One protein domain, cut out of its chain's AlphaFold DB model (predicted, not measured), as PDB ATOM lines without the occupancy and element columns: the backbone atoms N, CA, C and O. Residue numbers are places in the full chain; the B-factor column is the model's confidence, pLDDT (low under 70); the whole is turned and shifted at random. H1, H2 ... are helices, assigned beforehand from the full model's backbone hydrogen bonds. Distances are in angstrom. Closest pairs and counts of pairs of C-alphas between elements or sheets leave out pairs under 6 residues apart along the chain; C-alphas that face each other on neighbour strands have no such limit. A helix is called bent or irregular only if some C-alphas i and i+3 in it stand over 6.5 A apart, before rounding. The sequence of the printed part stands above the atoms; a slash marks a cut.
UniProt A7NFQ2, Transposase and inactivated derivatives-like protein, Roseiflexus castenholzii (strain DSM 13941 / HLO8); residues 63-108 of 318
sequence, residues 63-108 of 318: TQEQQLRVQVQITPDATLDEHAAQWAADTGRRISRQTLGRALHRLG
ATOM      1  N   THR A  63     143.792 150.796 167.838       86.19
ATOM      2  CA  THR A  63     142.855 149.697 168.130       86.19
ATOM      3  C   THR A  63     143.504 148.572 168.942       86.19
ATOM      4  O   THR A  63     142.878 147.986 169.817       86.19
ATOM      5  N   GLN A  64     144.786 148.307 168.695       91.44
ATOM      6  CA  GLN A  64     145.593 147.301 169.385       91.44
ATOM      7  C   GLN A  64     146.103 147.762 170.757       91.44
ATOM      8  O   GLN A  64     146.459 146.937 171.595       91.44
ATOM      9  N   GLU A  65     146.132 149.070 171.018       92.75
ATOM     10  CA  GLU A  65     146.557 149.620 172.309       92.75
ATOM     11  C   GLU A  65     145.623 149.169 173.452       92.75
ATOM     12  O   GLU A  65     146.099 148.932 174.562       92.75
ATOM     13  N   GLN A  66     144.333 148.932 173.184       90.69
ATOM     14  CA  GLN A  66     143.410 148.389 174.187       90.69
ATOM     15  C   GLN A  66     143.703 146.919 174.527       90.69
ATOM     16  O   GLN A  66     143.664 146.548 175.697       90.69
ATOM     17  N   GLN A  67     144.065 146.095 173.538       92.62
ATOM     18  CA  GLN A  67     144.503 144.716 173.781       92.62
ATOM     19  C   GLN A  67     145.758 144.692 174.660       92.62
ATOM     20  O   GLN A  67     145.814 143.959 175.643       92.62
ATOM     21  N   LEU A  68     146.738 145.553 174.355       94.81
ATOM     22  CA  LEU A  68     147.948 145.676 175.166       94.81
ATOM     23  C   LEU A  68     147.625 146.111 176.603       94.81
ATOM     24  O   LEU A  68     148.236 145.618 177.546       94.81
ATOM     25  N   ARG A  69     146.656 147.016 176.789       94.94
ATOM     26  CA  ARG A  69     146.207 147.432 178.123       94.94
ATOM     27  C   ARG A  69     145.653 146.255 178.927       94.94
ATOM     28  O   ARG A  69     146.040 146.100 180.080       94.94
ATOM     29  N   VAL A  70     144.798 145.430 178.323       94.00
ATOM     30  CA  VAL A  70     144.241 144.229 178.972       94.00
ATOM     31  C   VAL A  70     145.348 143.227 179.301       94.00
ATOM     32  O   VAL A  70     145.407 142.737 180.423       94.00
ATOM     33  N   GLN A  71     146.283 142.992 178.375       95.12
ATOM     34  CA  GLN A  71     147.433 142.114 178.606       95.12
ATOM     35  C   GLN A  71     148.234 142.536 179.853       95.12
ATOM     36  O   GLN A  71     148.554 141.699 180.692       95.12
ATOM     37  N   VAL A  72     148.516 143.835 180.010       95.75
ATOM     38  CA  VAL A  72     149.217 144.362 181.195       95.75
ATOM     39  C   VAL A  72     148.366 144.274 182.462       95.75
ATOM     40  O   VAL A  72     148.908 144.067 183.537       95.75
ATOM     41  N   GLN A  73     147.043 144.423 182.375       94.88
ATOM     42  CA  GLN A  73     146.172 144.281 183.548       94.88
ATOM     43  C   GLN A  73     146.151 142.850 184.097       94.88
ATOM     44  O   GLN A  73     146.045 142.680 185.308       94.88
ATOM     45  N   ILE A  74     146.268 141.843 183.227       95.44
ATOM     46  CA  ILE A  74     146.294 140.428 183.623       95.44
ATOM     47  C   ILE A  74     147.638 140.065 184.268       95.44
ATOM     48  O   ILE A  74     147.659 139.387 185.291       95.44
ATOM     49  N   THR A  75     148.756 140.531 183.700       94.06
ATOM     50  CA  THR A  75     150.115 140.241 184.197       94.06
ATOM     51  C   THR A  75     150.924 141.520 184.450       94.06
ATOM     52  O   THR A  75     151.892 141.804 183.746       94.06
ATOM     53  N   PRO A  76     150.556 142.334 185.457       93.88
ATOM     54  CA  PRO A  76     151.112 143.680 185.642       93.88
ATOM     55  C   PRO A  76     152.584 143.720 186.071       93.88
ATOM     56  O   PRO A  76     153.214 144.778 186.012       93.88
ATOM     57  N   ASP A  77     153.134 142.605 186.545       94.38
ATOM     58  CA  ASP A  77     154.522 142.463 186.980       94.38
ATOM     59  C   ASP A  77     155.441 141.817 185.938       94.38
ATOM     60  O   ASP A  77     156.659 141.798 186.146       94.38
ATOM     61  N   ALA A  78     154.895 141.383 184.799       94.94
ATOM     62  CA  ALA A  78     155.690 140.865 183.699       94.94
ATOM     63  C   ALA A  78     156.654 141.932 183.153       94.94
ATOM     64  O   ALA A  78     156.377 143.134 183.047       94.94
ATOM     65  N   THR A  79     157.843 141.480 182.790       94.19
ATOM     66  CA  THR A  79     158.854 142.284 182.119       94.19
ATOM     67  C   THR A  79     158.390 142.683 180.719       94.19
ATOM     68  O   THR A  79     157.505 142.086 180.104       94.19
ATOM     69  N   LEU A  80     159.037 143.708 180.155       95.12
ATOM     70  CA  LEU A  80     158.759 144.118 178.777       95.12
ATOM     71  C   LEU A  80     159.054 143.002 177.760       95.12
ATOM     72  O   LEU A  80     158.448 142.997 176.693       95.12
ATOM     73  N   ASP A  81     159.986 142.099 178.065       94.56
ATOM     74  CA  ASP A  81     160.339 140.993 177.175       94.56
ATOM     75  C   ASP A  81     159.289 139.876 177.241       94.56
ATOM     76  O   ASP A  81     158.854 139.394 176.196       94.56
ATOM     77  N   GLU A  82     158.781 139.553 178.433       96.12
ATOM     78  CA  GLU A  82     157.656 138.622 178.608       96.12
ATOM     79  C   GLU A  82     156.386 139.144 177.933       96.12
ATOM     80  O   GLU A  82     155.750 138.430 177.160       96.12
ATOM     81  N   HIS A  83     156.050 140.423 178.114       96.25
ATOM     82  CA  HIS A  83     154.923 141.016 177.400       96.25
ATOM     83  C   HIS A  83     155.132 141.067 175.878       96.25
ATOM     84  O   HIS A  83     154.161 140.972 175.128       96.25
ATOM     85  N   ALA A  84     156.369 141.215 175.392       94.81
ATOM     86  CA  ALA A  84     156.652 141.148 173.960       94.81
ATOM     87  C   ALA A  84     156.501 139.720 173.409       94.81
ATOM     88  O   ALA A  84     156.035 139.556 172.280       94.81
ATOM     89  N   ALA A  85     156.864 138.703 174.198       94.75
ATOM     90  CA  ALA A  85     156.641 137.299 173.872       94.75
ATOM     91  C   ALA A  85     155.141 136.962 173.851       94.75
ATOM     92  O   ALA A  85     154.665 136.417 172.858       94.75
ATOM     93  N   GLN A  86     154.391 137.385 174.873       94.69
ATOM     94  CA  GLN A  86     152.936 137.219 174.937       94.69
ATOM     95  C   GLN A  86     152.240 137.903 173.754       94.69
ATOM     96  O   GLN A  86     151.454 137.285 173.048       94.69
ATOM     97  N   TRP A  87     152.615 139.151 173.451       95.00
ATOM     98  CA  TRP A  87     152.083 139.875 172.296       95.00
ATOM     99  C   TRP A  87     152.318 139.117 170.984       95.00
ATOM    100  O   TRP A  87     151.454 139.085 170.103       95.00
ATOM    101  N   ALA A  88     153.504 138.526 170.826       94.81
ATOM    102  CA  ALA A  88     153.837 137.740 169.650       94.81
ATOM    103  C   ALA A  88     153.013 136.448 169.565       94.81
ATOM    104  O   ALA A  88     152.615 136.094 168.459       94.81
ATOM    105  N   ALA A  89     152.741 135.791 170.695       94.12
ATOM    106  CA  ALA A  89     151.876 134.617 170.758       94.12
ATOM    107  C   ALA A  89     150.426 134.966 170.379       94.12
ATOM    108  O   ALA A  89     149.848 134.305 169.521       94.12
ATOM    109  N   ASP A  90     149.880 136.057 170.923       91.94
ATOM    110  CA  ASP A  90     148.473 136.432 170.729       91.94
ATOM    111  C   ASP A  90     148.185 137.021 169.341       91.94
ATOM    112  O   ASP A  90     147.094 136.869 168.798       91.94
ATOM    113  N   THR A  91     149.148 137.746 168.759       90.44
ATOM    114  CA  THR A  91     148.947 138.490 167.499       90.44
ATOM    115  C   THR A  91     149.729 137.930 166.312       90.44
ATOM    116  O   THR A  91     149.643 138.471 165.206       90.44
ATOM    117  N   GLY A  92     150.573 136.919 166.537       92.06
ATOM    118  CA  GLY A  92     151.512 136.387 165.546       92.06
ATOM    119  C   GLY A  92     152.629 137.363 165.140       92.06
ATOM    120  O   GLY A  92     153.410 137.077 164.232       92.06
ATOM    121  N   ARG A  93     152.732 138.546 165.768       90.56
ATOM    122  CA  ARG A  93     153.688 139.597 165.380       90.56
ATOM    123  C   ARG A  93     154.728 139.853 166.456       90.56
ATOM    124  O   ARG A  93     154.452 140.465 167.481       90.56
ATOM    125  N   ARG A  94     155.986 139.539 166.148       93.25
ATOM    126  CA  ARG A  94     157.121 139.880 167.019       93.25
ATOM    127  C   ARG A  94     157.383 141.384 167.037       93.25
ATOM    128  O   ARG A  94     157.648 141.997 165.994       93.25
ATOM    129  N   ILE A  95     157.372 141.981 168.222       93.06
ATOM    130  CA  ILE A  95     157.705 143.390 168.461       93.06
ATOM    131  C   ILE A  95     158.913 143.509 169.389       93.06
ATOM    132  O   ILE A  95     159.188 142.614 170.177       93.06
ATOM    133  N   SER A  96     159.667 144.606 169.272       93.25
ATOM    134  CA  SER A  96     160.826 144.827 170.140       93.25
ATOM    135  C   SER A  96     160.406 145.364 171.508       93.25
ATOM    136  O   SER A  96     159.416 146.098 171.609       93.25
ATOM    137  N   ARG A  97     161.242 145.124 172.524       94.38
ATOM    138  CA  ARG A  97     161.117 145.697 173.873       94.38
ATOM    139  C   ARG A  97     160.871 147.209 173.858       94.38
ATOM    140  O   ARG A  97     159.985 147.709 174.547       94.38
ATOM    141  N   GLN A  98     161.599 147.962 173.022       93.88
ATOM    142  CA  GLN A  98     161.423 149.419 172.924       93.88
ATOM    143  C   GLN A  98     160.087 149.812 172.279       93.88
ATOM    144  O   GLN A  98     159.531 150.863 172.593       93.88
ATOM    145  N   THR A  99     159.568 148.999 171.354       94.00
ATOM    146  CA  THR A  99     158.262 149.250 170.726       94.00
ATOM    147  C   THR A  99     157.145 149.102 171.749       94.00
ATOM    148  O   THR A  99     156.281 149.977 171.816       94.00
ATOM    149  N   LEU A 100     157.218 148.047 172.565       94.94
ATOM    150  CA  LEU A 100     156.295 147.811 173.666       94.94
ATOM    151  C   LEU A 100     156.378 148.943 174.701       94.94
ATOM    152  O   LEU A 100     155.371 149.582 174.984       94.94
ATOM    153  N   GLY A 101     157.584 149.291 175.164       95.00
ATOM    154  CA  GLY A 101     157.785 150.372 176.138       95.00
ATOM    155  C   GLY A 101     157.217 151.723 175.679       95.00
ATOM    156  O   GLY A 101     156.523 152.397 176.435       95.00
ATOM    157  N   ARG A 102     157.417 152.097 174.405       94.62
ATOM    158  CA  ARG A 102     156.798 153.310 173.838       94.62
ATOM    159  C   ARG A 102     155.273 153.232 173.795       94.62
ATOM    160  O   ARG A 102     154.626 154.271 173.872       94.62
ATOM    161  N   ALA A 103     154.696 152.050 173.576       94.94
ATOM    162  CA  ALA A 103     153.246 151.871 173.559       94.94
ATOM    163  C   ALA A 103     152.642 151.978 174.960       94.94
ATOM    164  O   ALA A 103     151.667 152.702 175.131       94.94
ATOM    165  N   LEU A 104     153.281 151.376 175.964       95.75
ATOM    166  CA  LEU A 104     152.878 151.516 177.364       95.75
ATOM    167  C   LEU A 104     152.919 152.974 177.828       95.75
ATOM    168  O   LEU A 104     151.941 153.463 178.385       95.75
ATOM    169  N   HIS A 105     153.981 153.713 177.492       94.62
ATOM    170  CA  HIS A 105     154.061 155.135 177.831       94.62
ATOM    171  C   HIS A 105     152.933 155.960 177.184       94.62
ATOM    172  O   HIS A 105     152.393 156.866 177.812       94.62
ATOM    173  N   ARG A 106     152.534 155.649 175.940       93.88
ATOM    174  CA  ARG A 106     151.374 156.305 175.298       93.88
ATOM    175  C   ARG A 106     150.053 155.966 175.981       93.88
ATOM    176  O   ARG A 106     149.176 156.817 176.031       93.88
ATOM    177  N   LEU A 107     149.927 154.755 176.520       94.56
ATOM    178  CA  LEU A 107     148.770 154.320 177.304       94.56
ATOM    179  C   LEU A 107     148.709 154.941 178.709       94.56
ATOM    180  O   LEU A 107     147.749 154.662 179.428       94.56
ATOM    181  N   GLY A 108     149.706 155.744 179.103       94.75
ATOM    182  CA  GLY A 108     149.833 156.296 180.454       94.75
ATOM    183  C   GLY A 108     150.363 155.288 181.480       94.75
ATOM    184  O   GLY A 108     150.230 155.506 182.681       94.75
TER     185      GLY A 108
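What this domain is: This is residues 63 to 108 of the 318 residues of the protein "Transposase and inactivated derivatives-like protein" of Roseiflexus castenholzii (strain DSM 13941 / HLO8) (UniProt A7NFQ2). Two helices, H2 and H3, make an L whose corner lies near their first residues, Leu 80 and Arg 97, and the third helix, H1, stands in the open mouth of the L, running steeply through it. The three helix centres make a triangle, and tight links of 5 residues each join H1 to H2 and H2 to H3. The printed part has 46 residues with three named helices, in the order H1, H2, H3, and no named strand; the class is all helix. It is compact, with a radius of gyration of the C-alphas of 9.4 A, and rounded, spanning 24 by 19 by 18 A.

How they stand to each other: H1, residues 63 to 74, only just touches H2, residues 80 to 91, with 3 pairs of C-alphas within 8 A. They run opposite ways at a steep tilt of 57 degrees; the closest C-alphas, of Val 72 and His 83, are 7.6 A apart. H1 touches H2 with residues 68 to 72 alone, and H2 touches H1 with residues 83 to 87 alone. With residues 65 to 69, H1 also only just touches H3, residues 97 to 106, again with 3 pairs; the lines are about perpendicular at 82 degrees, and the closest C-alphas, of Glu 65 and Ala 103, are 7.2 A apart. H2 touches H3 with residues 80 to 84 alone, about perpendicular at 88 degrees; the closest C-alphas, of Leu 80 and Arg 97, are 5.7 A apart. The helix packing is mostly crossed, with 0 of the 3 touching pairs at a shallow tilt. In H2 and H3 every O i to N i+4 pair is within hydrogen-bond range; in H1, 7 of 8 are.

Where its parts are: H1 measures 18.4 A from C-alpha 63 at (142.855, 149.697, 168.130) to C-alpha 74; it is neither bent nor irregular, but only just: C-alphas 63 and 66 are 6.2 A apart. H2 measures 16.0 A from C-alpha 80 at (158.759, 144.118, 178.777) to C-alpha 91. H3 measures 14.5 A and ends with C-alpha 106 at (151.374, 156.305, 175.298).

The domain as a whole: The two C-alphas farthest apart, of Gly 92 and Gly 108, are 24.9 A apart. The printed part has no cut, and both links are tight, of 5 residues each. Mean pLDDT of the printed part is 93.9, and no printed residue is under 70.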